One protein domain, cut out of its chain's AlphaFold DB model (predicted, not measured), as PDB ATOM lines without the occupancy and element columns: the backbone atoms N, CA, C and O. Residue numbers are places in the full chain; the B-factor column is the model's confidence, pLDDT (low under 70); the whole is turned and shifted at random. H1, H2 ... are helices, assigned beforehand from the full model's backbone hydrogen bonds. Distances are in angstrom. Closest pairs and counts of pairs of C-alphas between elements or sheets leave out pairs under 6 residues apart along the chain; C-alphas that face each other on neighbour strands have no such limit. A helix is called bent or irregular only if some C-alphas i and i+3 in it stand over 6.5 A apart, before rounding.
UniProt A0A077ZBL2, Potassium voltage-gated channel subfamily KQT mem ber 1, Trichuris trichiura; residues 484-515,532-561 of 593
ATOM      1  N   ASP A 484     -52.451 -23.342 -30.028       67.09
ATOM      2  CA  ASP A 484     -51.622 -22.732 -28.971       67.09
ATOM      3  C   ASP A 484     -51.346 -21.245 -29.257       67.09
ATOM      4  O   ASP A 484     -51.289 -20.454 -28.320       67.09
ATOM      5  N   VAL A 485     -51.172 -20.847 -30.525       70.98
ATOM      6  CA  VAL A 485     -50.962 -19.432 -30.896       70.98
ATOM      7  C   VAL A 485     -52.229 -18.616 -30.655       70.98
ATOM      8  O   VAL A 485     -52.156 -17.558 -30.034       70.98
ATOM      9  N   SER A 486     -53.390 -19.113 -31.091       77.72
ATOM     10  CA  SER A 486     -54.676 -18.455 -30.828       77.72
ATOM     11  C   SER A 486     -54.970 -18.368 -29.329       77.72
ATOM     12  O   SER A 486     -55.392 -17.324 -28.837       77.72
ATOM     13  N   GLN A 487     -54.638 -19.422 -28.579       81.00
ATOM     14  CA  GLN A 487     -54.785 -19.445 -27.135       81.00
ATOM     15  C   GLN A 487     -53.834 -18.443 -26.469       81.00
ATOM     16  O   GLN A 487     -54.273 -17.695 -25.607       81.00
ATOM     17  N   GLN A 488     -52.570 -18.353 -26.898       79.73
ATOM     18  CA  GLN A 488     -51.615 -17.362 -26.385       79.73
ATOM     19  C   GLN A 488     -52.038 -15.922 -26.658       79.73
ATOM     20  O   GLN A 488     -51.841 -15.077 -25.790       79.73
ATOM     21  N   LEU A 489     -52.608 -15.649 -27.833       84.62
ATOM     22  CA  LEU A 489     -53.166 -14.337 -28.154       84.62
ATOM     23  C   LEU A 489     -54.347 -14.015 -27.227       84.62
ATOM     24  O   LEU A 489     -54.353 -12.955 -26.608       84.62
ATOM     25  N   SER A 490     -55.263 -14.967 -27.016       86.37
ATOM     26  CA  SER A 490     -56.377 -14.787 -26.070       86.37
ATOM     27  C   SER A 490     -55.909 -14.624 -24.612       86.37
ATOM     28  O   SER A 490     -56.449 -13.822 -23.852       86.37
ATOM     29  N   GLU A 491     -54.855 -15.343 -24.209       90.72
ATOM     30  CA  GLU A 491     -54.238 -15.226 -22.886       90.72
ATOM     31  C   GLU A 491     -53.557 -13.858 -22.736       90.72
ATOM     32  O   GLU A 491     -53.684 -13.222 -21.696       90.72
ATOM     33  N   SER A 492     -52.880 -13.353 -23.774       87.32
ATOM     34  CA  SER A 492     -52.264 -12.024 -23.729       87.32
ATOM     35  C   SER A 492     -53.295 -10.899 -23.686       87.32
ATOM     36  O   SER A 492     -53.132  -9.970 -22.898       87.32
ATOM     37  N   GLU A 493     -54.370 -11.004 -24.470       92.33
ATOM     38  CA  GLU A 493     -55.456 -10.020 -24.485       92.33
ATOM     39  C   GLU A 493     -56.200 -10.008 -23.143       92.33
ATOM     40  O   GLU A 493     -56.443  -8.942 -22.581       92.33
ATOM     41  N   SER A 494     -56.487 -11.180 -22.564       90.47
ATOM     42  CA  SER A 494     -57.128 -11.268 -21.245       90.47
ATOM     43  C   SER A 494     -56.248 -10.732 -20.113       90.47
ATOM     44  O   SER A 494     -56.759 -10.037 -19.235       90.47
ATOM     45  N   ILE A 495     -54.930 -10.972 -20.146       93.27
ATOM     46  CA  ILE A 495     -53.988 -10.383 -19.179       93.27
ATOM     47  C   ILE A 495     -53.961  -8.855 -19.315       93.27
ATOM     48  O   ILE A 495     -54.053  -8.157 -18.305       93.27
ATOM     49  N   GLN A 496     -53.891  -8.325 -20.540       92.46
ATOM     50  CA  GLN A 496     -53.915  -6.878 -20.788       92.46
ATOM     51  C   GLN A 496     -55.222  -6.234 -20.310       92.46
ATOM     52  O   GLN A 496     -55.190  -5.193 -19.652       92.46
ATOM     53  N   LEU A 497     -56.369  -6.874 -20.560       92.36
ATOM     54  CA  LEU A 497     -57.671  -6.419 -20.065       92.36
ATOM     55  C   LEU A 497     -57.757  -6.471 -18.533       92.36
ATOM     56  O   LEU A 497     -58.314  -5.565 -17.915       92.36
ATOM     57  N   GLN A 498     -57.181  -7.495 -17.899       92.67
ATOM     58  CA  GLN A 498     -57.149  -7.604 -16.441       92.67
ATOM     59  C   GLN A 498     -56.267  -6.518 -15.805       92.67
ATOM     60  O   GLN A 498     -56.649  -5.939 -14.785       92.67
ATOM     61  N   GLU A 499     -55.110  -6.216 -16.399       93.86
ATOM     62  CA  GLU A 499     -54.251  -5.111 -15.961       93.86
ATOM     63  C   GLU A 499     -54.939  -3.755 -16.149       93.86
ATOM     64  O   GLU A 499     -54.926  -2.941 -15.224       93.86
ATOM     65  N   MET A 500     -55.619  -3.544 -17.280       91.46
ATOM     66  CA  MET A 500     -56.409  -2.339 -17.543       91.46
ATOM     67  C   MET A 500     -57.533  -2.162 -16.513       91.46
ATOM     68  O   MET A 500     -57.613  -1.115 -15.879       91.46
ATOM     69  N   ASN A 501     -58.343  -3.194 -16.252       93.05
ATOM     70  CA  ASN A 501     -59.418  -3.129 -15.254       93.05
ATOM     71  C   ASN A 501     -58.885  -2.910 -13.831       93.05
ATOM     72  O   ASN A 501     -59.493  -2.197 -13.034       93.05
ATOM     73  N   ARG A 502     -57.719  -3.481 -13.499       92.40
ATOM     74  CA  ARG A 502     -57.056  -3.234 -12.212       92.40
ATOM     75  C   ARG A 502     -56.582  -1.786 -12.086       92.40
ATOM     76  O   ARG A 502     -56.660  -1.227 -10.993       92.40
ATOM     77  N   LEU A 503     -56.071  -1.196 -13.167       91.88
ATOM     78  CA  LEU A 503     -55.682   0.215 -13.212       91.88
ATOM     79  C   LEU A 503     -56.905   1.131 -13.107       91.88
ATOM     80  O   LEU A 503     -56.863   2.055 -12.303       91.88
ATOM     81  N   ILE A 504     -57.999   0.824 -13.814       89.18
ATOM     82  CA  ILE A 504     -59.276   1.553 -13.725       89.18
ATOM     83  C   ILE A 504     -59.826   1.499 -12.296       89.18
ATOM     84  O   ILE A 504     -60.069   2.540 -11.702       89.18
ATOM     85  N   SER A 505     -59.913   0.318 -11.676       84.97
ATOM     86  CA  SER A 505     -60.384   0.191 -10.287       84.97
ATOM     87  C   SER A 505     -59.484   0.931  -9.287       84.97
ATOM     88  O   SER A 505     -59.965   1.533  -8.327       84.97
ATOM     89  N   ARG A 506     -58.160   0.929  -9.502       88.72
ATOM     90  CA  ARG A 506     -57.234   1.732  -8.687       88.72
ATOM     91  C   ARG A 506     -57.446   3.228  -8.888       88.72
ATOM     92  O   ARG A 506     -57.401   3.959  -7.904       88.72
ATOM     93  N   PHE A 507     -57.682   3.662 -10.120       83.51
ATOM     94  CA  PHE A 507     -58.005   5.045 -10.449       83.51
ATOM     95  C   PHE A 507     -59.315   5.466  -9.766       83.51
ATOM     96  O   PHE A 507     -59.324   6.434  -9.012       83.51
ATOM     97  N   GLU A 508     -60.380   4.670  -9.886       83.87
ATOM     98  CA  GLU A 508     -61.668   4.905  -9.221       83.87
ATOM     99  C   GLU A 508     -61.571   4.903  -7.692       83.87
ATOM    100  O   GLU A 508     -62.238   5.699  -7.048       83.87
ATOM    101  N   MET A 509     -60.734   4.066  -7.069       77.96
ATOM    102  CA  MET A 509     -60.544   4.115  -5.611       77.96
ATOM    103  C   MET A 509     -59.826   5.386  -5.150       77.96
ATOM    104  O   MET A 509     -60.124   5.896  -4.068       77.96
ATOM    105  N   VAL A 510     -58.865   5.873  -5.938       80.64
ATOM    106  CA  VAL A 510     -58.127   7.102  -5.626       80.64
ATOM    107  C   VAL A 510     -59.038   8.321  -5.793       80.64
ATOM    108  O   VAL A 510     -59.077   9.153  -4.893       80.64
ATOM    109  N   PHE A 511     -59.836   8.385  -6.865       71.15
ATOM    110  CA  PHE A 511     -60.750   9.507  -7.128       71.15
ATOM    111  C   PHE A 511     -62.098   9.410  -6.387       71.15
ATOM    112  O   PHE A 511     -62.667  10.418  -5.975       71.15
ATOM    113  N   GLY A 512     -62.602   8.204  -6.143       60.96
ATOM    114  CA  GLY A 512     -63.866   7.963  -5.439       60.96
ATOM    115  C   GLY A 512     -63.771   8.189  -3.930       60.96
ATOM    116  O   GLY A 512     -64.758   8.542  -3.292       60.96
ATOM    117  N   ARG A 513     -62.577   8.053  -3.332       54.26
ATOM    118  CA  ARG A 513     -62.366   8.468  -1.934       54.26
ATOM    119  C   ARG A 513     -62.250   9.979  -1.784       54.26
ATOM    120  O   ARG A 513     -62.673  10.495  -0.756       54.26
ATOM    121  N   THR A 514     -61.736  10.691  -2.790       50.71
ATOM    122  CA  THR A 514     -61.642  12.158  -2.724       50.71
ATOM    123  C   THR A 514     -63.002  12.846  -2.810       50.71
ATOM    124  O   THR A 514     -63.159  13.915  -2.230       50.71
ATOM    125  N   THR A 515     -64.005  12.231  -3.446       49.17
ATOM    126  CA  THR A 515     -65.362  12.803  -3.531       49.17
ATOM    127  C   THR A 515     -66.245  12.467  -2.328       49.17
ATOM    128  O   THR A 515     -67.152  13.227  -2.012       49.17
ATOM    129  N   GLY A 532     -55.334  18.736 -14.412       79.17
ATOM    130  CA  GLY A 532     -54.777  19.405 -15.588       79.17
ATOM    131  C   GLY A 532     -53.247  19.326 -15.647       79.17
ATOM    132  O   GLY A 532     -52.674  19.090 -16.711       79.17
ATOM    133  N   ALA A 533     -52.557  19.429 -14.506       77.80
ATOM    134  CA  ALA A 533     -51.108  19.235 -14.448       77.80
ATOM    135  C   ALA A 533     -50.705  17.788 -14.800       77.80
ATOM    136  O   ALA A 533     -49.720  17.578 -15.512       77.80
ATOM    137  N   VAL A 534     -51.475  16.788 -14.356       76.72
ATOM    138  CA  VAL A 534     -51.240  15.376 -14.696       76.72
ATOM    139  C   VAL A 534     -51.550  15.097 -16.163       76.72
ATOM    140  O   VAL A 534     -50.723  14.462 -16.813       76.72
ATOM    141  N   GLU A 535     -52.659  15.605 -16.706       80.70
ATOM    142  CA  GLU A 535     -52.981  15.520 -18.138       80.70
ATOM    143  C   GLU A 535     -51.865  16.128 -18.984       80.70
ATOM    144  O   GLU A 535     -51.331  15.453 -19.859       80.70
ATOM    145  N   SER A 536     -51.403  17.338 -18.648       80.53
ATOM    146  CA  SER A 536     -50.315  17.980 -19.394       80.53
ATOM    147  C   SER A 536     -49.012  17.165 -19.362       80.53
ATOM    148  O   SER A 536     -48.273  17.106 -20.349       80.53
ATOM    149  N   LYS A 537     -48.731  16.481 -18.242       82.57
ATOM    150  CA  LYS A 537     -47.554  15.615 -18.102       82.57
ATOM    151  C   LYS A 537     -47.724  14.291 -18.847       82.57
ATOM    152  O   LYS A 537     -46.741  13.773 -19.384       82.57
ATOM    153  N   LEU A 538     -48.940  13.751 -18.897       78.84
ATOM    154  CA  LEU A 538     -49.269  12.524 -19.619       78.84
ATOM    155  C   LEU A 538     -49.209  12.760 -21.133       78.84
ATOM    156  O   LEU A 538     -48.590  11.961 -21.832       78.84
ATOM    157  N   ASP A 539     -49.701  13.903 -21.610       83.92
ATOM    158  CA  ASP A 539     -49.546  14.354 -22.997       83.92
ATOM    159  C   ASP A 539     -48.074  14.541 -23.374       83.92
ATOM    160  O   ASP A 539     -47.629  14.057 -24.419       83.92
ATOM    161  N   TYR A 540     -47.272  15.158 -22.499       83.83
ATOM    162  CA  TYR A 540     -45.830  15.284 -22.718       83.83
ATOM    163  C   TYR A 540     -45.133  13.918 -22.833       83.83
ATOM    164  O   TYR A 540     -44.306  13.694 -23.726       83.83
ATOM    165  N   MET A 541     -45.482  12.970 -21.958       80.59
ATOM    166  CA  MET A 541     -44.978  11.599 -22.035       80.59
ATOM    167  C   MET A 541     -45.419  10.897 -23.320       80.59
ATOM    168  O   MET A 541     -44.601  10.218 -23.938       80.59
ATOM    169  N   ASN A 542     -46.670  11.076 -23.744       83.75
ATOM    170  CA  ASN A 542     -47.209  10.447 -24.946       83.75
ATOM    171  C   ASN A 542     -46.485  10.960 -26.205       83.75
ATOM    172  O   ASN A 542     -46.034  10.166 -27.029       83.75
ATOM    173  N   VAL A 543     -46.230  12.272 -26.286       87.04
ATOM    174  CA  VAL A 543     -45.408  12.886 -27.347       87.04
ATOM    175  C   VAL A 543     -43.966  12.361 -27.325       87.04
ATOM    176  O   VAL A 543     -43.387  12.082 -28.376       87.04
ATOM    177  N   THR A 544     -43.377  12.178 -26.140       85.19
ATOM    178  CA  THR A 544     -42.016  11.625 -25.999       85.19
ATOM    179  C   THR A 544     -41.956  10.160 -26.446       85.19
ATOM    180  O   THR A 544     -40.993   9.731 -27.085       85.19
ATOM    181  N   LEU A 545     -42.998   9.385 -26.147       82.93
ATOM    182  CA  LEU A 545     -43.101   7.972 -26.495       82.93
ATOM    183  C   LEU A 545     -43.328   7.785 -28.005       82.93
ATOM    184  O   LEU A 545     -42.644   6.970 -28.623       82.93
ATOM    185  N   GLU A 546     -44.178   8.608 -28.621       86.99
ATOM    186  CA  GLU A 546     -44.326   8.737 -30.081       86.99
ATOM    187  C   GLU A 546     -42.985   9.087 -30.757       86.99
ATOM    188  O   GLU A 546     -42.583   8.452 -31.741       86.99
ATOM    189  N   ALA A 547     -42.226  10.034 -30.192       83.91
ATOM    190  CA  ALA A 547     -40.903  10.400 -30.696       83.91
ATOM    191  C   ALA A 547     -39.906   9.226 -30.616       83.91
ATOM    192  O   ALA A 547     -39.203   8.950 -31.591       83.91
ATOM    193  N   LEU A 548     -39.883   8.471 -29.513       83.93
ATOM    194  CA  LEU A 548     -39.033   7.281 -29.374       83.93
ATOM    195  C   LEU A 548     -39.445   6.149 -30.326       83.93
ATOM    196  O   LEU A 548     -38.581   5.512 -30.934       83.93
ATOM    197  N   ILE A 549     -40.748   5.911 -30.507       84.26
ATOM    198  CA  ILE A 549     -41.258   4.916 -31.459       84.26
ATOM    199  C   ILE A 549     -40.868   5.297 -32.888       84.26
ATOM    200  O   ILE A 549     -40.426   4.431 -33.647       84.26
ATOM    201  N   SER A 550     -40.991   6.572 -33.263       83.19
ATOM    202  CA  SER A 550     -40.594   7.040 -34.596       83.19
ATOM    203  C   SER A 550     -39.090   6.865 -34.837       83.19
ATOM    204  O   SER A 550     -38.704   6.323 -35.876       83.19
ATOM    205  N   GLN A 551     -38.236   7.183 -33.854       82.72
ATOM    206  CA  GLN A 551     -36.795   6.920 -33.941       82.72
ATOM    207  C   GLN A 551     -36.481   5.424 -34.044       82.72
ATOM    208  O   GLN A 551     -35.650   5.028 -34.861       82.72
ATOM    209  N   ALA A 552     -37.168   4.573 -33.279       79.83
ATOM    210  CA  ALA A 552     -36.988   3.125 -33.347       79.83
ATOM    211  C   ALA A 552     -37.437   2.541 -34.699       79.83
ATOM    212  O   ALA A 552     -36.781   1.641 -35.232       79.83
ATOM    213  N   ARG A 553     -38.525   3.061 -35.290       80.82
ATOM    214  CA  ARG A 553     -38.964   2.697 -36.648       80.82
ATOM    215  C   ARG A 553     -37.925   3.099 -37.690       80.82
ATOM    216  O   ARG A 553     -37.600   2.278 -38.542       80.82
ATOM    217  N   LEU A 554     -37.360   4.301 -37.574       79.02
ATOM    218  CA  LEU A 554     -36.328   4.801 -38.485       79.02
ATOM    219  C   LEU A 554     -35.033   3.979 -38.362       79.02
ATOM    220  O   LEU A 554     -34.447   3.569 -39.361       79.02
ATOM    221  N   MET A 555     -34.629   3.620 -37.142       79.39
ATOM    222  CA  MET A 555     -33.477   2.740 -36.919       79.39
ATOM    223  C   MET A 555     -33.721   1.333 -37.498       79.39
ATOM    224  O   MET A 555     -32.820   0.724 -38.077       79.39
ATOM    225  N   ARG A 556     -34.961   0.827 -37.415       78.56
ATOM    226  CA  ARG A 556     -35.358  -0.461 -38.004       78.56
ATOM    227  C   ARG A 556     -35.389  -0.427 -39.536       78.56
ATOM    228  O   ARG A 556     -34.987  -1.420 -40.141       78.56
ATOM    229  N   SER A 557     -35.831   0.665 -40.167       76.49
ATOM    230  CA  SER A 557     -35.811   0.793 -41.634       76.49
ATOM    231  C   SER A 557     -34.382   0.892 -42.170       76.49
ATOM    232  O   SER A 557     -34.054   0.226 -43.150       76.49
ATOM    233  N   VAL A 558     -33.498   1.613 -41.465       76.06
ATOM    234  CA  VAL A 558     -32.062   1.673 -41.791       76.06
ATOM    235  C   VAL A 558     -31.414   0.287 -41.691       76.06
ATOM    236  O   VAL A 558     -30.691  -0.113 -42.599       76.06
ATOM    237  N   LEU A 559     -31.724  -0.494 -40.646       74.83
ATOM    238  CA  LEU A 559     -31.205  -1.862 -40.493       74.83
ATOM    239  C   LEU A 559     -31.737  -2.851 -41.543       74.83
ATOM    240  O   LEU A 559     -31.068  -3.840 -41.832       74.83
ATOM    241  N   LYS A 560     -32.919  -2.604 -42.123       73.13
ATOM    242  CA  LYS A 560     -33.480  -3.422 -43.212       73.13
ATOM    243  C   LYS A 560     -32.995  -3.022 -44.609       73.13
ATOM    244  O   LYS A 560     -33.343  -3.700 -45.570       73.13
ATOM    245  N   GLY A 561     -32.197  -1.961 -44.740       64.41
ATOM    246  CA  GLY A 561     -31.733  -1.471 -46.042       64.41
ATOM    247  C   GLY A 561     -32.841  -0.856 -46.908       64.41
ATOM    248  O   GLY A 561     -32.633  -0.631 -48.099       64.41
TER     249      GLY A 561
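AT A GLANCE: This is residues 484 to 515 and 532 to 561 of the 593 residues of the protein "Potassium voltage-gated channel subfamily KQT mem ber 1" of Trichuris trichiura (UniProt A0A077ZBL2). Two long, straight helices, H1 and H2, lie in one flat layer as the arms of a narrow, open V with no tip: H1 runs toward the narrow end and H2 runs away from it, roughly back the way H1 came, with an empty gap between them. The printed part has 62 residues with two named helices, H1 then H2, and no named strand; the class is all helix. The whole is extended, with a radius of gyration of the C-alphas of 17.9 A, and its C-alphas span 56 by 40 by 7 A.

HOW THE PARTS SIT: H1, residues 484 to 515, has the N-to-C direction -0.24 in x, 0.73 in y and 0.64 in z. H2, residues 532 to 559, has the direction 0.53 in x, -0.49 in y and -0.69 in z, each with the reverse sign. H1 and H2 are apart, with no C-alpha of the one within 8 A of the other. Residues 484 to 515 stand free, as do residues 532 to 561. In H2 every O i to N i+4 pair is within hydrogen-bond range, and in H1 27 of 28 are.

IN THESE COORDINATES: H1 begins at C-alpha 484, (-51.622, -22.732, -28.971), and measures 45.8 A to C-alpha 515 at (-65.362, 12.803, -3.531). H2 begins at C-alpha 532, (-54.777, 19.405, -15.588), and measures 40.4 A to C-alpha 559 at (-31.205, -1.862, -40.493). Neither helix is bent.

THE WHOLE: The C-alphas of Thr 515 and Gly 561 are the two farthest apart, at 56.1 A. Residues 516 to 531 are not printed; across this cut C-alphas 515 and 532 are 17.3 A apart. The mean pLDDT of the printed part is 81.1, and it is under 70 at residue 484, residues 512 to 515 and residue 561.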